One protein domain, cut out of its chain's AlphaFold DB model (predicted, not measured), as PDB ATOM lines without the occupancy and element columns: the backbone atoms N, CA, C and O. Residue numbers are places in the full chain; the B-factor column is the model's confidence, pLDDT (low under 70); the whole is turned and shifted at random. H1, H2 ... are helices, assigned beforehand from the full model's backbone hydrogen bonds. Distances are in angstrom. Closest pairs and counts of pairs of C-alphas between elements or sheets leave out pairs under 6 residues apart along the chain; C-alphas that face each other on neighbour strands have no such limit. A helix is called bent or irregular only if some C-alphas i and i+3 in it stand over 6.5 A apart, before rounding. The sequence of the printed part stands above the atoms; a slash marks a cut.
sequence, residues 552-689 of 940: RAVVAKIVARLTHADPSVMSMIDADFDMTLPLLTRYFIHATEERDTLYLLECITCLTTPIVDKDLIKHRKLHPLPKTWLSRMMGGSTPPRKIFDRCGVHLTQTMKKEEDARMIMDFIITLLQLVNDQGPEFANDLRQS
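AT A GLANCE: This is residues 552 to 689 of the 940 residues of the protein "MYND-type domain-containing protein" of Fomitopsis rosea (UniProt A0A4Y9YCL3). Helix H4 runs through the middle of a compact helical body, with H1 and H3 packed on one side of it and the long H8 on the other. H7 lies beside H8 as a hairpin, H6 spans from H3 to H8, H9 folds back at the far end of H8, and the short H2 and H5 sit by the end of H1. The 138 printed residues hold nine named helices, H1 to H9 in chain order, and no named strand: the class is all helix. The radius of gyration of the C-alphas is 14.0 A, and the spans are 35 by 33 by 22 A.

IN THESE COORDINATES: Find C-alpha 552 at (146.759, 141.378, 115.465); from there H1 runs 21.2 A to residue 565, only just irregular, with C-alphas 552 and 555 6.6 A apart. Next come H2, residues 569 to 574, H3, residues 580 to 590, and H4, residues 594 to 608, 21.1 A long. H5, residues 614 to 622, H6, residues 629 to 635, and H7, residues 642 to 653, follow. At C-alpha 658, (168.454, 134.234, 111.738), begins the longest, H8, reaching 30.1 A to residue 678. H9, residues 680 to 688, ends at (152.274, 131.396, 90.455); it is only just irregular, with C-alphas 681 and 684 6.6 A apart.

HOW THE PARTS SIT: Start at H1, H3 and H4, an up and down bundle, each helix running against the one before. H1 touches H4, closest at C-alphas 553 and 596, 4.8 A. H3 and H4 form a helical hairpin at a shallow tilt of 30 degrees, closest at C-alphas 588 and 600, 5.9 A. H4 touches H8 at a steep tilt of 38 degrees, closest at C-alphas 605 and 667, 5.9 A. H7 and H8 form another helical hairpin, at 18 degrees, closest at C-alphas 651 and 661, 5.7 A. H6 touches H3, closest at C-alphas 582 and 633, 5.0 A. H8 and H9 touch only at the corner, closest at C-alphas 675 and 683, 6.1 A. H1 only just touches H2, only at the corner, and H5, only at their ends, with 3 pairs of C-alphas within 8 A each; the closest are 563 and 569, 5.6 A, and 564 and 615, 7.5 A. Every O i to N i+4 pair is within hydrogen-bond range in H2 to H8; H1 has 9 of 10 and H9 3 of 5.

THE WHOLE: The C-alphas of Ala 565 and Gln 688, the two farthest apart, are 40.1 A apart. The printed part has no cut, and no link is long. Mean pLDDT of the printed part is 85.1; look for values under 70 at residues 611 to 614 and 654 to 659.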
ATOM      1  N   ARG A 552     146.620 142.618 116.239       92.00
ATOM      2  CA  ARG A 552     146.759 141.378 115.465       92.00
ATOM      3  C   ARG A 552     147.429 140.269 116.278       92.00
ATOM      4  O   ARG A 552     147.044 139.109 116.168       92.00
ATOM      5  N   ALA A 553     148.406 140.619 117.114       88.69
ATOM      6  CA  ALA A 553     149.161 139.652 117.908       88.69
ATOM      7  C   ALA A 553     148.379 139.092 119.111       88.69
ATOM      8  O   ALA A 553     148.618 137.952 119.509       88.69
ATOM      9  N   VAL A 554     147.463 139.865 119.712       89.38
ATOM     10  CA  VAL A 554     146.818 139.488 120.986       89.38
ATOM     11  C   VAL A 554     146.041 138.173 120.891       89.38
ATOM     12  O   VAL A 554     146.172 137.334 121.777       89.38
ATOM     13  N   VAL A 555     145.318 137.930 119.791       94.31
ATOM     14  CA  VAL A 555     144.566 136.676 119.596       94.31
ATOM     15  C   VAL A 555     145.514 135.482 119.520       94.31
ATOM     16  O   VAL A 555     145.282 134.480 120.189       94.31
ATOM     17  N   ALA A 556     146.621 135.599 118.779       90.75
ATOM     18  CA  ALA A 556     147.632 134.545 118.691       90.75
ATOM     19  C   ALA A 556     148.243 134.219 120.063       90.75
ATOM     20  O   ALA A 556     148.409 133.050 120.407       90.75
ATOM     21  N   LYS A 557     148.519 135.249 120.876       86.44
ATOM     22  CA  LYS A 557     149.027 135.082 122.245       86.44
ATOM     23  C   LYS A 557     148.023 134.371 123.149       86.44
ATOM     24  O   LYS A 557     148.417 133.468 123.885       86.44
ATOM     25  N   ILE A 558     146.745 134.759 123.081       90.81
ATOM     26  CA  ILE A 558     145.683 134.099 123.846       90.81
ATOM     27  C   ILE A 558     145.601 132.631 123.437       90.81
ATOM     28  O   ILE A 558     145.680 131.777 124.307       90.81
ATOM     29  N   VAL A 559     145.515 132.332 122.136       92.44
ATOM     30  CA  VAL A 559     145.421 130.954 121.630       92.44
ATOM     31  C   VAL A 559     146.607 130.118 122.092       92.44
ATOM     32  O   VAL A 559     146.394 129.061 122.672       92.44
ATOM     33  N   ALA A 560     147.838 130.606 121.914       83.38
ATOM     34  CA  ALA A 560     149.042 129.869 122.295       83.38
ATOM     35  C   ALA A 560     149.066 129.505 123.791       83.38
ATOM     36  O   ALA A 560     149.438 128.393 124.163       83.38
ATOM     37  N   ARG A 561     148.648 130.431 124.664       83.06
ATOM     38  CA  ARG A 561     148.589 130.181 126.111       83.06
ATOM     39  C   ARG A 561     147.379 129.344 126.506       83.06
ATOM     40  O   ARG A 561     147.498 128.499 127.386       83.06
ATOM     41  N   LEU A 562     146.251 129.529 125.831       87.56
ATOM     42  CA  LEU A 562     145.018 128.799 126.086       87.56
ATOM     43  C   LEU A 562     145.165 127.320 125.720       87.56
ATOM     44  O   LEU A 562     144.762 126.470 126.504       87.56
ATOM     45  N   THR A 563     145.801 126.999 124.590       86.44
ATOM     46  CA  THR A 563     146.084 125.608 124.205       86.44
ATOM     47  C   THR A 563     147.094 124.943 125.135       86.44
ATOM     48  O   THR A 563     147.023 123.738 125.339       86.44
ATOM     49  N   HIS A 564     148.014 125.711 125.721       79.69
ATOM     50  CA  HIS A 564     148.946 125.192 126.722       79.69
ATOM     51  C   HIS A 564     148.254 124.929 128.072       79.69
ATOM     52  O   HIS A 564     148.520 123.922 128.719       79.69
ATOM     53  N   ALA A 565     147.355 125.822 128.499       82.81
ATOM     54  CA  ALA A 565     146.599 125.669 129.743       82.81
ATOM     55  C   ALA A 565     145.510 124.582 129.651       82.81
ATOM     56  O   ALA A 565     145.251 123.880 130.626       82.81
ATOM     57  N   ASP A 566     144.874 124.441 128.487       86.31
ATOM     58  CA  ASP A 566     143.872 123.417 128.195       86.31
ATOM     59  C   ASP A 566     144.002 122.933 126.734       86.31
ATOM     60  O   ASP A 566     143.405 123.516 125.821       86.31
ATOM     61  N   PRO A 567     144.727 121.825 126.486       83.75
ATOM     62  CA  PRO A 567     144.914 121.277 125.141       83.75
ATOM     63  C   PRO A 567     143.614 120.914 124.412       83.75
ATOM     64  O   PRO A 567     143.591 120.878 123.184       83.75
ATOM     65  N   SER A 568     142.501 120.684 125.122       85.69
ATOM     66  CA  SER A 568     141.216 120.368 124.476       85.69
ATOM     67  C   SER A 568     140.612 121.552 123.703       85.69
ATOM     68  O   SER A 568     139.707 121.364 122.889       85.69
ATOM     69  N   VAL A 569     141.142 122.767 123.890       90.31
ATOM     70  CA  VAL A 569     140.851 123.951 123.060       90.31
ATOM     71  C   VAL A 569     141.176 123.690 121.588       90.31
ATOM     72  O   VAL A 569     140.494 124.212 120.710       90.31
ATOM     73  N   MET A 570     142.162 122.836 121.292       89.88
ATOM     74  CA  MET A 570     142.486 122.464 119.915       89.88
ATOM     75  C   MET A 570     141.301 121.809 119.202       89.88
ATOM     76  O   MET A 570     141.026 122.164 118.063       89.88
ATOM     77  N   SER A 571     140.531 120.949 119.875       90.94
ATOM     78  CA  SER A 571     139.347 120.319 119.273       90.94
ATOM     79  C   SER A 571     138.251 121.331 118.922       90.94
ATOM     80  O   SER A 571     137.517 121.139 117.956       90.94
ATOM     81  N   MET A 572     138.147 122.427 119.681       93.56
ATOM     82  CA  MET A 572     137.252 123.540 119.358       93.56
ATOM     83  C   MET A 572     137.763 124.319 118.137       93.56
ATOM     84  O   MET A 572     136.977 124.619 117.246       93.56
ATOM     85  N   ILE A 573     139.069 124.594 118.056       95.06
ATOM     86  CA  ILE A 573     139.683 125.253 116.888       95.06
ATOM     87  C   ILE A 573     139.581 124.366 115.636       95.06
ATOM     88  O   ILE A 573     139.412 124.867 114.524       95.06
ATOM     89  N   ASP A 574     139.655 123.047 115.793       93.44
ATOM     90  CA  ASP A 574     139.526 122.071 114.711       93.44
ATOM     91  C   ASP A 574     138.109 122.012 114.123       93.44
ATOM     92  O   ASP A 574     137.956 121.602 112.972       93.44
ATOM     93  N   ALA A 575     137.090 122.471 114.857       92.94
ATOM     94  CA  ALA A 575     135.714 122.487 114.383       92.94
ATOM     95  C   ALA A 575     135.537 123.408 113.162       92.94
ATOM     96  O   ALA A 575     136.027 124.537 113.133       92.94
ATOM     97  N   ASP A 576     134.787 122.945 112.158       90.38
ATOM     98  CA  ASP A 576     134.652 123.643 110.871       90.38
ATOM     99  C   ASP A 576     134.027 125.044 110.983       90.38
ATOM    100  O   ASP A 576     134.323 125.915 110.166       90.38
ATOM    101  N   PHE A 577     133.182 125.275 111.995       90.00
ATOM    102  CA  PHE A 577     132.530 126.569 112.231       90.00
ATOM    103  C   PHE A 577     133.429 127.594 112.936       90.00
ATOM    104  O   PHE A 577     133.088 128.777 112.967       90.00
ATOM    105  N   ASP A 578     134.539 127.163 113.543       95.75
ATOM    106  CA  ASP A 578     135.396 128.054 114.318       95.75
ATOM    107  C   ASP A 578     136.232 128.960 113.400       95.75
ATOM    108  O   ASP A 578     136.810 128.526 112.397       95.75
ATOM    109  N   MET A 579     136.312 130.243 113.759       97.19
ATOM    110  CA  MET A 579     136.953 131.272 112.937       97.19
ATOM    111  C   MET A 579     138.390 131.591 113.354       97.19
ATOM    112  O   MET A 579     139.013 132.441 112.720       97.19
ATOM    113  N   THR A 580     138.957 130.902 114.351       97.50
ATOM    114  CA  THR A 580     140.311 131.180 114.857       97.50
ATOM    115  C   THR A 580     141.354 131.075 113.746       97.50
ATOM    116  O   THR A 580     142.102 132.019 113.500       97.50
ATOM    117  N   LEU A 581     141.390 129.953 113.022       96.44
ATOM    118  CA  LEU A 581     142.400 129.712 111.988       96.44
ATOM    119  C   LEU A 581     142.277 130.665 110.775       96.44
ATOM    120  O   LEU A 581     143.296 131.254 110.389       96.44
ATOM    121  N   PRO A 582     141.078 130.889 110.189       96.94
ATOM    122  CA  PRO A 582     140.897 131.926 109.175       96.94
ATOM    123  C   PRO A 582     141.303 133.320 109.671       96.94
ATOM    124  O   PRO A 582     141.972 134.055 108.944       96.94
ATOM    125  N   LEU A 583     140.937 133.684 110.906       97.50
ATOM    126  CA  LEU A 583     141.229 134.995 111.486       97.50
ATOM    127  C   LEU A 583     142.732 135.212 111.680       97.50
ATOM    128  O   LEU A 583     143.255 136.226 111.221       97.50
ATOM    129  N   LEU A 584     143.442 134.247 112.275       97.44
ATOM    130  CA  LEU A 584     144.901 134.294 112.426       97.44
ATOM    131  C   LEU A 584     145.594 134.409 111.063       97.44
ATOM    132  O   LEU A 584     146.517 135.206 110.900       97.44
ATOM    133  N   THR A 585     145.111 133.677 110.055       96.75
ATOM    134  CA  THR A 585     145.657 133.763 108.693       96.75
ATOM    135  C   THR A 585     145.406 135.138 108.068       96.75
ATOM    136  O   THR A 585     146.308 135.718 107.459       96.75
ATOM    137  N   ARG A 586     144.212 135.712 108.264       96.94
ATOM    138  CA  ARG A 586     143.894 137.075 107.819       96.94
ATOM    139  C   ARG A 586     144.800 138.096 108.507       96.94
ATOM    140  O   ARG A 586     145.365 138.956 107.838       96.94
ATOM    141  N   TYR A 587     144.993 137.990 109.818       96.38
ATOM    142  CA  TYR A 587     145.901 138.866 110.554       96.38
ATOM    143  C   TYR A 587     147.342 138.730 110.068       96.38
ATOM    144  O   TYR A 587     147.997 139.751 109.890       96.38
ATOM    145  N   PHE A 588     147.813 137.517 109.762       94.88
ATOM    146  CA  PHE A 588     149.153 137.304 109.207       94.88
ATOM    147  C   PHE A 588     149.326 138.040 107.873       94.88
ATOM    148  O   PHE A 588     150.324 138.720 107.647       94.88
ATOM    149  N   ILE A 589     148.313 138.003 107.008       93.81
ATOM    150  CA  ILE A 589     148.348 138.726 105.731       93.81
ATOM    151  C   ILE A 589     148.410 140.239 105.942       93.81
ATOM    152  O   ILE A 589     149.033 140.935 105.141       93.81
ATOM    153  N   HIS A 590     147.822 140.762 107.014       93.12
ATOM    154  CA  HIS A 590     147.840 142.187 107.348       93.12
ATOM    155  C   HIS A 590     148.960 142.582 108.328       93.12
ATOM    156  O   HIS A 590     149.070 143.757 108.662       93.12
ATOM    157  N   ALA A 591     149.819 141.645 108.742       91.44
ATOM    158  CA  ALA A 591     150.921 141.908 109.661       91.44
ATOM    159  C   ALA A 591     151.958 142.844 109.026       91.44
ATOM    160  O   ALA A 591     152.392 142.639 107.892       91.44
ATOM    161  N   THR A 592     152.347 143.905 109.721       85.62
ATOM    162  CA  THR A 592     153.288 144.904 109.180       85.62
ATOM    163  C   THR A 592     154.573 145.011 109.977       85.62
ATOM    164  O   THR A 592     155.572 145.486 109.440       85.62
ATOM    165  N   GLU A 593     154.578 144.503 111.206       84.06
ATOM    166  CA  GLU A 593     155.712 144.561 112.109       84.06
ATOM    167  C   GLU A 593     156.369 143.183 112.247       84.06
ATOM    168  O   GLU A 593     155.830 142.142 111.879       84.06
ATOM    169  N   GLU A 594     157.580 143.150 112.792       80.25
ATOM    170  CA  GLU A 594     158.248 141.877 113.093       80.25
ATOM    171  C   GLU A 594     157.454 141.096 114.155       80.25
ATOM    172  O   GLU A 594     157.210 139.901 114.022       80.25
ATOM    173  N   ARG A 595     156.977 141.794 115.191       75.06
ATOM    174  CA  ARG A 595     156.343 141.170 116.360       75.06
ATOM    175  C   ARG A 595     155.039 140.449 116.027       75.06
ATOM    176  O   ARG A 595     154.871 139.306 116.438       75.06
ATOM    177  N   ASP A 596     154.113 141.097 115.321       85.81
ATOM    178  CA  ASP A 596     152.828 140.476 114.978       85.81
ATOM    179  C   ASP A 596     153.016 139.330 113.983       85.81
ATOM    180  O   ASP A 596     152.454 138.257 114.192       85.81
ATOM    181  N   THR A 597     153.888 139.513 112.986       86.81
ATOM    182  CA  THR A 597     154.277 138.464 112.035       86.81
ATOM    183  C   THR A 597     154.726 137.188 112.750       86.81
ATOM    184  O   THR A 597     154.202 136.114 112.454       86.81
ATOM    185  N   LEU A 598     155.668 137.293 113.695       81.81
ATOM    186  CA  LEU A 598     156.226 136.124 114.377       81.81
ATOM    187  C   LEU A 598     155.208 135.447 115.301       81.81
ATOM    188  O   LEU A 598     155.049 134.234 115.215       81.81
ATOM    189  N   TYR A 599     154.457 136.206 116.111       81.06
ATOM    190  CA  TYR A 599     153.431 135.622 116.991       81.06
ATOM    191  C   TYR A 599     152.349 134.866 116.210       81.06
ATOM    192  O   TYR A 599     151.937 133.776 116.607       81.06
ATOM    193  N   LEU A 600     151.883 135.438 115.098       90.56
ATOM    194  CA  LEU A 600     150.862 134.818 114.253       90.56
ATOM    195  C   LEU A 600     151.387 133.540 113.606       90.56
ATOM    196  O   LEU A 600     150.722 132.507 113.634       90.56
ATOM    197  N   LEU A 601     152.593 133.606 113.051       85.81
ATOM    198  CA  LEU A 601     153.207 132.488 112.360       85.81
ATOM    199  C   LEU A 601     153.521 131.332 113.309       85.81
ATOM    200  O   LEU A 601     153.222 130.181 112.986       85.81
ATOM    201  N   GLU A 602     154.079 131.629 114.479       79.06
ATOM    202  CA  GLU A 602     154.344 130.639 115.519       79.06
ATOM    203  C   GLU A 602     153.048 129.954 115.959       79.06
ATOM    204  O   GLU A 602     152.978 128.727 115.980       79.06
ATOM    205  N   CYS A 603     151.999 130.734 116.233       86.88
ATOM    206  CA  CYS A 603     150.705 130.203 116.644       86.88
ATOM    207  C   CYS A 603     150.103 129.276 115.575       86.88
ATOM    208  O   CYS A 603     149.759 128.134 115.877       86.88
ATOM    209  N   ILE A 604     150.044 129.713 114.311       90.81
ATOM    210  CA  ILE A 604     149.497 128.901 113.210       90.81
ATOM    211  C   ILE A 604     150.326 127.624 113.006       90.81
ATOM    212  O   ILE A 604     149.762 126.540 112.831       90.81
ATOM    213  N   THR A 605     151.656 127.732 113.046       83.69
ATOM    214  CA  THR A 605     152.557 126.583 112.874       83.69
ATOM    215  C   THR A 605     152.386 125.587 114.017       83.69
ATOM    216  O   THR A 605     152.237 124.397 113.762       83.69
ATOM    217  N   CYS A 606     152.318 126.062 115.263       81.25
ATOM    218  CA  CYS A 606     152.122 125.226 116.447       81.25
ATOM    219  C   CYS A 606     150.765 124.506 116.430       81.25
ATOM    220  O   CYS A 606     150.691 123.317 116.726       81.25
ATOM    221  N   LEU A 607     149.699 125.191 116.002       88.06
ATOM    222  CA  LEU A 607     148.387 124.565 115.823       88.06
ATOM    223  C   LEU A 607     148.395 123.500 114.722       88.06
ATOM    224  O   LEU A 607     147.645 122.534 114.819       88.06
ATOM    225  N   THR A 608     149.202 123.666 113.676       87.94
ATOM    226  CA  THR A 608     149.213 122.763 112.514       87.94
ATOM    227  C   THR A 608     150.107 121.545 112.754       87.94
ATOM    228  O   THR A 608     149.675 120.404 112.602       87.94
ATOM    229  N   THR A 609     151.349 121.791 113.156       79.38
ATOM    230  CA  THR A 609     152.409 120.800 113.358       79.38
ATOM    231  C   THR A 609     153.214 121.200 114.595       79.38
ATOM    232  O   THR A 609     154.259 121.842 114.459       79.38
ATOM    233  N   PRO A 610     152.740 120.882 115.811       70.50
ATOM    234  CA  PRO A 610     153.474 121.191 117.032       70.50
ATOM    235  C   PRO A 610     154.773 120.380 117.071       70.50
ATOM    236  O   PRO A 610     154.774 119.183 116.794       70.50
ATOM    237  N   ILE A 611     155.885 121.046 117.394       54.97
ATOM    238  CA  ILE A 611     157.231 120.436 117.417       54.97
ATOM    239  C   ILE A 611     157.808 120.401 118.839       54.97
ATOM    240  O   ILE A 611     158.625 119.544 119.156       54.97
ATOM    241  N   VAL A 612     157.394 121.333 119.703       52.19
ATOM    242  CA  VAL A 612     158.014 121.537 121.024       52.19
ATOM    243  C   VAL A 612     157.074 121.175 122.175       52.19
ATOM    244  O   VAL A 612     157.510 120.583 123.160       52.19
ATOM    245  N   ASP A 613     155.788 121.519 122.069       59.12
ATOM    246  CA  ASP A 613     154.824 121.308 123.150       59.12
ATOM    247  C   ASP A 613     154.296 119.865 123.145       59.12
ATOM    248  O   ASP A 613     153.577 119.449 122.234       59.12
ATOM    249  N   LYS A 614     154.671 119.093 124.172       63.56
ATOM    250  CA  LYS A 614     154.364 117.660 124.290       63.56
ATOM    251  C   LYS A 614     152.869 117.381 124.347       63.56
ATOM    252  O   LYS A 614     152.427 116.378 123.788       63.56
ATOM    253  N   ASP A 615     152.104 118.247 125.005       73.25
ATOM    254  CA  ASP A 615     150.669 118.052 125.175       73.25
ATOM    255  C   ASP A 615     149.942 118.330 123.858       73.25
ATOM    256  O   ASP A 615     149.056 117.564 123.473       73.25
ATOM    257  N   LEU A 616     150.396 119.329 123.093       72.44
ATOM    258  CA  LEU A 616     149.886 119.589 121.742       72.44
ATOM    259  C   LEU A 616     150.305 118.499 120.744       72.44
ATOM    260  O   LEU A 616     149.493 118.084 119.917       72.44
ATOM    261  N   ILE A 617     151.536 117.979 120.835       73.94
ATOM    262  CA  ILE A 617     151.993 116.829 120.033       73.94
ATOM    263  C   ILE A 617     151.119 115.608 120.323       73.94
ATOM    264  O   ILE A 617     150.622 114.963 119.397       73.94
ATOM    265  N   LYS A 618     150.893 115.299 121.605       77.81
ATOM    266  CA  LYS A 618     150.013 114.206 122.029       77.81
ATOM    267  C   LYS A 618     148.587 114.425 121.525       77.81
ATOM    268  O   LYS A 618     147.990 113.490 120.991       77.81
ATOM    269  N   HIS A 619     148.068 115.650 121.621       81.88
ATOM    270  CA  HIS A 619     146.752 115.998 121.099       81.88
ATOM    271  C   HIS A 619     146.659 115.749 119.591       81.88
ATOM    272  O   HIS A 619     145.745 115.062 119.156       81.88
ATOM    273  N   ARG A 620     147.625 116.216 118.788       82.56
ATOM    274  CA  ARG A 620     147.639 116.019 117.325       82.56
ATOM    275  C   ARG A 620     147.823 114.561 116.899       82.56
ATOM    276  O   ARG A 620     147.342 114.187 115.833       82.56
ATOM    277  N   LYS A 621     148.468 113.728 117.725       81.44
ATOM    278  CA  LYS A 621     148.528 112.269 117.517       81.44
ATOM    279  C   LYS A 621     147.156 111.607 117.711       81.44
ATOM    280  O   LYS A 621     146.799 110.730 116.931       81.44
ATOM    281  N   LEU A 622     146.395 112.029 118.723       85.81
ATOM    282  CA  LEU A 622     145.053 111.501 119.024       85.81
ATOM    283  C   LEU A 622     143.959 112.101 118.126       85.81
ATOM    284  O   LEU A 622     142.986 111.428 117.791       85.81
ATOM    285  N   HIS A 623     144.142 113.353 117.715       87.12
ATOM    286  CA  HIS A 623     143.231 114.140 116.895       87.12
ATOM    287  C   HIS A 623     143.995 114.683 115.677       87.12
ATOM    288  O   HIS A 623     144.482 115.823 115.695       87.12
ATOM    289  N   PRO A 624     144.147 113.859 114.619       87.88
ATOM    290  CA  PRO A 624     144.816 114.270 113.396       87.88
ATOM    291  C   PRO A 624     144.172 115.512 112.787       87.88
ATOM    292  O   PRO A 624     142.967 115.736 112.910       87.88
ATOM    293  N   LEU A 625     144.988 116.293 112.082       90.25
ATOM    294  CA  LEU A 625     144.572 117.555 111.487       90.25
ATOM    295  C   LEU A 625     143.339 117.377 110.570       90.25
ATOM    296  O   LEU A 625     143.374 116.518 109.678       90.25
ATOM    297  N   PRO A 626     142.271 118.186 110.729       92.31
ATOM    298  CA  PRO A 626     141.099 118.120 109.860       92.31
ATOM    299  C   PRO A 626     141.469 118.289 108.383       92.31
ATOM    300  O   PRO A 626     142.318 119.110 108.037       92.31
ATOM    301  N   LYS A 627     140.798 117.563 107.479       90.56
ATOM    302  CA  LYS A 627     141.030 117.696 106.024       90.56
ATOM    303  C   LYS A 627     140.666 119.083 105.481       90.56
ATOM    304  O   LYS A 627     141.147 119.464 104.422       90.56
ATOM    305  N   THR A 628     139.819 119.820 106.199       91.69
ATOM    306  CA  THR A 628     139.388 121.190 105.887       91.69
ATOM    307  C   THR A 628     140.387 122.252 106.363       91.69
ATOM    308  O   THR A 628     140.169 123.441 106.116       91.69
ATOM    309  N   TRP A 629     141.482 121.868 107.033       94.44
ATOM    310  CA  TRP A 629     142.417 122.805 107.663       94.44
ATOM    311  C   TRP A 629     143.019 123.787 106.659       94.44
ATOM    312  O   TRP A 629     142.914 125.000 106.843       94.44
ATOM    313  N   LEU A 630     143.560 123.284 105.545       94.12
ATOM    314  CA  LEU A 630     144.114 124.135 104.494       94.12
ATOM    315  C   LEU A 630     143.053 125.061 103.887       94.12
ATOM    316  O   LEU A 630     143.306 126.255 103.742       94.12
ATOM    317  N   SER A 631     141.859 124.554 103.561       93.19
ATOM    318  CA  SER A 631     140.792 125.389 102.992       93.19
ATOM    319  C   SER A 631     140.336 126.484 103.960       93.19
ATOM    320  O   SER A 631     140.050 127.600 103.529       93.19
ATOM    321  N   ARG A 632     140.335 126.213 105.274       94.62
ATOM    322  CA  ARG A 632     140.036 127.206 106.318       94.62
ATOM    323  C   ARG A 632     141.134 128.269 106.414       94.62
ATOM    324  O   ARG A 632     140.813 129.455 106.462       94.62
ATOM    325  N   MET A 633     142.412 127.881 106.346       94.44
ATOM    326  CA  MET A 633     143.519 128.844 106.218       94.44
ATOM    327  C   MET A 633     143.346 129.717 104.969       94.44
ATOM    328  O   MET A 633     143.422 130.942 105.052       94.44
ATOM    329  N   MET A 634     143.039 129.106 103.820       93.62
ATOM    330  CA  MET A 634     142.806 129.842 102.575       93.62
ATOM    331  C   MET A 634     141.585 130.763 102.656       93.62
ATOM    332  O   MET A 634     141.607 131.830 102.056       93.62
ATOM    333  N   GLY A 635     140.570 130.446 103.464       92.38
ATOM    334  CA  GLY A 635     139.462 131.362 103.757       92.38
ATOM    335  C   GLY A 635     139.930 132.699 104.344       92.38
ATOM    336  O   GLY A 635     139.413 133.753 103.974       92.38
ATOM    337  N   GLY A 636     140.974 132.681 105.182       93.62
ATOM    338  CA  GLY A 636     141.658 133.873 105.705       93.62
ATOM    339  C   GLY A 636     142.442 134.673 104.659       93.62
ATOM    340  O   GLY A 636     142.770 135.836 104.886       93.62
ATOM    341  N   SER A 637     142.711 134.068 103.502       93.75
ATOM    342  CA  SER A 637     143.584 134.565 102.443       93.75
ATOM    343  C   SER A 637     142.822 134.729 101.135       93.75
ATOM    344  O   SER A 637     142.702 133.798 100.355       93.75
ATOM    345  N   THR A 638     142.290 135.922 100.851       87.38
ATOM    346  CA  THR A 638     141.562 136.162  99.589       87.38
ATOM    347  C   THR A 638     142.276 137.194  98.696       87.38
ATOM    348  O   THR A 638     142.393 138.367  99.087       87.38
ATOM    349  N   PRO A 639     142.748 136.813  97.484       89.31
ATOM    350  CA  PRO A 639     142.796 135.446  96.938       89.31
ATOM    351  C   PRO A 639     143.803 134.542  97.685       89.31
ATOM    352  O   PRO A 639     144.758 135.089  98.250       89.31
ATOM    353  N   PRO A 640     143.657 133.197  97.627       88.56
ATOM    354  CA  PRO A 640     144.491 132.234  98.362       88.56
ATOM    355  C   PRO A 640     145.986 132.495  98.239       88.56
ATOM    356  O   PRO A 640     146.695 132.480  99.246       88.56
ATOM    357  N   ARG A 641     146.454 132.879  97.041       89.56
ATOM    358  CA  ARG A 641     147.871 133.167  96.781       89.56
ATOM    359  C   ARG A 641     148.510 134.200  97.722       89.56
ATOM    360  O   ARG A 641     149.731 134.191  97.880       89.56
ATOM    361  N   LYS A 642     147.727 135.109  98.324       91.94
ATOM    362  CA  LYS A 642     148.253 136.188  99.178       91.94
ATOM    363  C   LYS A 642     149.074 135.667 100.354       91.94
ATOM    364  O   LYS A 642     150.031 136.331 100.736       91.94
ATOM    365  N   ILE A 643     148.747 134.497 100.898       93.25
ATOM    366  CA  ILE A 643     149.503 133.908 102.008       93.25
ATOM    367  C   ILE A 643     150.946 133.608 101.584       93.25
ATOM    368  O   ILE A 643     151.885 134.012 102.266       93.25
ATOM    369  N   PHE A 644     151.129 133.021 100.398       91.81
ATOM    370  CA  PHE A 644     152.438 132.732  99.815       91.81
ATOM    371  C   PHE A 644     153.191 134.023  99.488       91.81
ATOM    372  O   PHE A 644     154.363 134.166  99.842       91.81
ATOM    373  N   ASP A 645     152.500 134.998  98.883       91.88
ATOM    374  CA  ASP A 645     153.090 136.300  98.567       91.88
ATOM    375  C   ASP A 645     153.633 136.989  99.833       91.88
ATOM    376  O   ASP A 645     154.720 137.576  99.788       91.88
ATOM    377  N   ARG A 646     152.913 136.883 100.961       91.81
ATOM    378  CA  ARG A 646     153.297 137.477 102.251       91.81
ATOM    379  C   ARG A 646     154.397 136.713 102.969       91.81
ATOM    380  O   ARG A 646     155.299 137.367 103.485       91.81
ATOM    381  N   CYS A 647     154.419 135.380 102.914       91.25
ATOM    382  CA  CYS A 647     155.572 134.599 103.375       91.25
ATOM    383  C   CYS A 647     156.872 135.074 102.709       91.25
ATOM    384  O   CYS A 647     157.871 135.276 103.393       91.25
ATOM    385  N   GLY A 648     156.846 135.329 101.394       89.75
ATOM    386  CA  GLY A 648     157.996 135.879 100.674       89.75
ATOM    387  C   GLY A 648     158.434 137.253 101.192       89.75
ATOM    388  O   GLY A 648     159.613 137.463 101.468       89.75
ATOM    389  N   VAL A 649     157.490 138.186 101.352       88.56
ATOM    390  CA  VAL A 649     157.782 139.544 101.848       88.56
ATOM    391  C   VAL A 649     158.377 139.506 103.255       88.56
ATOM    392  O   VAL A 649     159.405 140.134 103.505       88.56
ATOM    393  N   HIS A 650     157.774 138.740 104.164       88.06
ATOM    394  CA  HIS A 650     158.264 138.642 105.533       88.06
ATOM    395  C   HIS A 650     159.621 137.946 105.601       88.06
ATOM    396  O   HIS A 650     160.489 138.413 106.337       88.06
ATOM    397  N   LEU A 651     159.849 136.910 104.779       86.44
ATOM    398  CA  LEU A 651     161.131 136.211 104.726       86.44
ATOM    399  C   LEU A 651     162.280 137.181 104.464       86.44
ATOM    400  O   LEU A 651     163.330 137.026 105.073       86.44
ATOM    401  N   THR A 652     162.100 138.186 103.596       80.69
ATOM    402  CA  THR A 652     163.159 139.164 103.314       80.69
ATOM    403  C   THR A 652     163.226 140.328 104.306       80.69
ATOM    404  O   THR A 652     164.307 140.896 104.495       80.69
ATOM    405  N   GLN A 653     162.123 140.672 104.970       79.50
ATOM    406  CA  GLN A 653     162.087 141.709 106.008       79.50
ATOM    407  C   GLN A 653     162.780 141.269 107.306       79.50
ATOM    408  O   GLN A 653     163.515 142.061 107.901       79.50
ATOM    409  N   THR A 654     162.608 140.009 107.716       69.06
ATOM    410  CA  THR A 654     163.120 139.486 108.995       69.06
ATOM    411  C   THR A 654     164.541 138.921 108.919       69.06
ATOM    412  O   THR A 654     165.122 138.580 109.944       69.06
ATOM    413  N   MET A 655     165.188 138.920 107.742       63.69
ATOM    414  CA  MET A 655     166.565 138.405 107.554       63.69
ATOM    415  C   MET A 655     167.650 139.096 108.397       63.69
ATOM    416  O   MET A 655     168.810 138.684 108.348       63.69
ATOM    417  N   LYS A 656     167.324 140.158 109.142       62.31
ATOM    418  CA  LYS A 656     168.249 140.752 110.118       62.31
ATOM    419  C   LYS A 656     168.570 139.772 111.251       62.31
ATOM    420  O   LYS A 656     169.682 139.821 111.777       62.31
ATOM    421  N   LYS A 657     167.633 138.882 111.591       65.81
ATOM    422  CA  LYS A 657     167.772 137.862 112.633       65.81
ATOM    423  C   LYS A 657     167.532 136.481 112.036       65.81
ATOM    424  O   LYS A 657     166.597 136.238 111.281       65.81
ATOM    425  N   GLU A 658     168.433 135.563 112.347       64.94
ATOM    426  CA  GLU A 658     168.454 134.234 111.738       64.94
ATOM    427  C   GLU A 658     167.314 133.329 112.226       64.94
ATOM    428  O   GLU A 658     166.782 132.531 111.457       64.94
ATOM    429  N   GLU A 659     166.924 133.478 113.490       64.06
ATOM    430  CA  GLU A 659     165.838 132.713 114.108       64.06
ATOM    431  C   GLU A 659     164.480 133.042 113.478       64.06
ATOM    432  O   GLU A 659     163.704 132.133 113.186       64.06
ATOM    433  N   ASP A 660     164.244 134.313 113.164       70.50
ATOM    434  CA  ASP A 660     163.006 134.784 112.544       70.50
ATOM    435  C   ASP A 660     162.844 134.242 111.119       70.50
ATOM    436  O   ASP A 660     161.773 133.773 110.727       70.50
ATOM    437  N   ALA A 661     163.927 134.259 110.336       73.94
ATOM    438  CA  ALA A 661     163.923 133.709 108.984       73.94
ATOM    439  C   ALA A 661     163.689 132.190 108.990       73.94
ATOM    440  O   ALA A 661     163.000 131.669 108.111       73.94
ATOM    441  N   ARG A 662     164.226 131.477 109.991       73.75
ATOM    442  CA  ARG A 662     163.964 130.045 110.189       73.75
ATOM    443  C   ARG A 662     162.481 129.785 110.437       73.75
ATOM    444  O   ARG A 662     161.917 128.937 109.760       73.75
ATOM    445  N   MET A 663     161.851 130.551 111.325       74.19
ATOM    446  CA  MET A 663     160.428 130.398 111.636       74.19
ATOM    447  C   MET A 663     159.566 130.525 110.372       74.19
ATOM    448  O   MET A 663     158.737 129.665 110.086       74.19
ATOM    449  N   ILE A 664     159.836 131.539 109.541       83.62
ATOM    450  CA  ILE A 664     159.115 131.734 108.275       83.62
ATOM    451  C   ILE A 664     159.336 130.572 107.307       83.62
ATOM    452  O   ILE A 664     158.393 130.132 106.650       83.62
ATOM    453  N   MET A 665     160.563 130.057 107.220       80.44
ATOM    454  CA  MET A 665     160.862 128.886 106.398       80.44
ATOM    455  C   MET A 665     160.117 127.637 106.883       80.44
ATOM    456  O   MET A 665     159.565 126.921 106.048       80.44
ATOM    457  N   ASP A 666     160.043 127.404 108.193       75.12
ATOM    458  CA  ASP A 666     159.311 126.278 108.785       75.12
ATOM    459  C   ASP A 666     157.808 126.367 108.460       75.12
ATOM    460  O   ASP A 666     157.183 125.376 108.070       75.12
ATOM    461  N   PHE A 667     157.237 127.574 108.498       84.69
ATOM    462  CA  PHE A 667     155.851 127.799 108.090       84.69
ATOM    463  C   PHE A 667     155.627 127.604 106.587       84.69
ATOM    464  O   PHE A 667     154.651 126.964 106.199       84.69
ATOM    465  N   ILE A 668     156.534 128.087 105.724       85.81
ATOM    466  CA  ILE A 668     156.468 127.822 104.277       85.81
ATOM    467  C   ILE A 668     156.462 126.313 104.036       85.81
ATOM    468  O   ILE A 668     155.617 125.814 103.302       85.81
ATOM    469  N   ILE A 669     157.364 125.573 104.678       79.00
ATOM    470  CA  ILE A 669     157.449 124.114 104.564       79.00
ATOM    471  C   ILE A 669     156.142 123.445 105.011       79.00
ATOM    472  O   ILE A 669     155.633 122.576 104.302       79.00
ATOM    473  N   THR A 670     155.575 123.885 106.133       83.56
ATOM    474  CA  THR A 670     154.289 123.394 106.650       83.56
ATOM    475  C   THR A 670     153.159 123.639 105.644       83.56
ATOM    476  O   THR A 670     152.393 122.732 105.323       83.56
ATOM    477  N   LEU A 671     153.090 124.839 105.057       87.31
ATOM    478  CA  LEU A 671     152.120 125.160 104.007       87.31
ATOM    479  C   LEU A 671     152.296 124.281 102.763       87.31
ATOM    480  O   LEU A 671     151.307 123.830 102.190       87.31
ATOM    481  N   LEU A 672     153.537 124.017 102.346       82.62
ATOM    482  CA  LEU A 672     153.826 123.142 101.204       82.62
ATOM    483  C   LEU A 672     153.325 121.712 101.443       82.62
ATOM    484  O   LEU A 672     152.761 121.106 100.531       82.62
ATOM    485  N   GLN A 673     153.512 121.187 102.656       79.88
ATOM    486  CA  GLN A 673     152.994 119.876 103.050       79.88
ATOM    487  C   GLN A 673     151.465 119.859 103.016       79.88
ATOM    488  O   GLN A 673     150.882 118.985 102.383       79.88
ATOM    489  N   LEU A 674     150.813 120.871 103.596       87.25
ATOM    490  CA  LEU A 674     149.355 120.968 103.571       87.25
ATOM    491  C   LEU A 674     148.797 121.027 102.148       87.25
ATOM    492  O   LEU A 674     147.826 120.337 101.852       87.25
ATOM    493  N   VAL A 675     149.406 121.812 101.253       86.38
ATOM    494  CA  VAL A 675     148.993 121.884  99.838       86.38
ATOM    495  C   VAL A 675     149.088 120.514  99.171       86.38
ATOM    496  O   VAL A 675     148.191 120.129  98.428       86.38
ATOM    497  N   ASN A 676     150.147 119.757  99.455       79.81
ATOM    498  CA  ASN A 676     150.305 118.410  98.921       79.81
ATOM    499  C   ASN A 676     149.284 117.414  99.502       79.81
ATOM    500  O   ASN A 676     148.805 116.542  98.779       79.81
ATOM    501  N   ASP A 677     148.960 117.539 100.788       80.19
ATOM    502  CA  ASP A 677     148.189 116.534 101.521       80.19
ATOM    503  C   ASP A 677     146.673 116.786 101.495       80.19
ATOM    504  O   ASP A 677     145.896 115.829 101.478       80.19
ATOM    505  N   GLN A 678     146.246 118.052 101.497       87.12
ATOM    506  CA  GLN A 678     144.842 118.446 101.672       87.12
ATOM    507  C   GLN A 678     144.236 119.204 100.491       87.12
ATOM    508  O   GLN A 678     143.026 119.115 100.308       87.12
ATOM    509  N   GLY A 679     145.026 119.941  99.704       82.06
ATOM    510  CA  GLY A 679     144.471 120.819  98.667       82.06
ATOM    511  C   GLY A 679     145.392 121.019  97.468       82.06
ATOM    512  O   GLY A 679     145.924 122.121  97.283       82.06
ATOM    513  N   PRO A 680     145.585 119.982  96.631       80.19
ATOM    514  CA  PRO A 680     146.379 120.079  95.408       80.19
ATOM    515  C   PRO A 680     145.849 121.141  94.428       80.19
ATOM    516  O   PRO A 680     146.611 121.640  93.600       80.19
ATOM    517  N   GLU A 681     144.582 121.549  94.532       84.44
ATOM    518  CA  GLU A 681     144.007 122.674  93.788       84.44
ATOM    519  C   GLU A 681     144.726 124.007  94.066       84.44
ATOM    520  O   GLU A 681     144.903 124.810  93.147       84.44
ATOM    521  N   PHE A 682     145.252 124.207  95.282       87.25
ATOM    522  CA  PHE A 682     146.024 125.399  95.658       87.25
ATOM    523  C   PHE A 682     147.492 125.330  95.215       87.25
ATOM    524  O   PHE A 682     148.219 126.325  95.303       87.25
ATOM    525  N   ALA A 683     147.957 124.191  94.684       83.31
ATOM    526  CA  ALA A 683     149.321 124.066  94.169       83.31
ATOM    527  C   ALA A 683     149.601 125.095  93.065       83.31
ATOM    528  O   ALA A 683     150.732 125.561  92.908       83.31
ATOM    529  N   ASN A 684     148.570 125.495  92.315       82.31
ATOM    530  CA  ASN A 684     148.721 126.517  91.296       82.31
ATOM    531  C   ASN A 684     148.938 127.928  91.873       82.31
ATOM    532  O   ASN A 684     149.780 128.657  91.352       82.31
ATOM    533  N   ASP A 685     148.252 128.296  92.957       86.00
ATOM    534  CA  ASP A 685     148.442 129.588  93.633       86.00
ATOM    535  C   ASP A 685     149.880 129.750  94.139       86.00
ATOM    536  O   ASP A 685     150.523 130.781  93.928       86.00
ATOM    537  N   LEU A 686     150.415 128.689  94.742       83.88
ATOM    538  CA  LEU A 686     151.800 128.612  95.189       83.88
ATOM    539  C   LEU A 686     152.794 128.672  94.015       83.88
ATOM    540  O   LEU A 686     153.786 129.403  94.079       83.88
ATOM    541  N   ARG A 687     152.536 127.926  92.926       78.88
ATOM    542  CA  ARG A 687     153.359 127.969  91.699       78.88
ATOM    543  C   ARG A 687     153.479 129.379  91.157       78.88
ATOM    544  O   ARG A 687     154.562 129.774  90.743       78.88
ATOM    545  N   GLN A 688     152.368 130.103  91.119       82.19
ATOM    546  CA  GLN A 688     152.274 131.396  90.455       82.19
ATOM    547  C   GLN A 688     152.645 132.574  91.369       82.19
ATOM    548  O   GLN A 688     152.698 133.713  90.895       82.19
ATOM    549  N   SER A 689     152.960 132.327  92.646       90.31
ATOM    550  CA  SER A 689     153.442 133.354  93.575       90.31
ATOM    551  C   SER A 689     154.862 133.804  93.212       90.31
ATOM    552  O   SER A 689     155.868 133.343  93.754       90.31
TER     553      SER A 689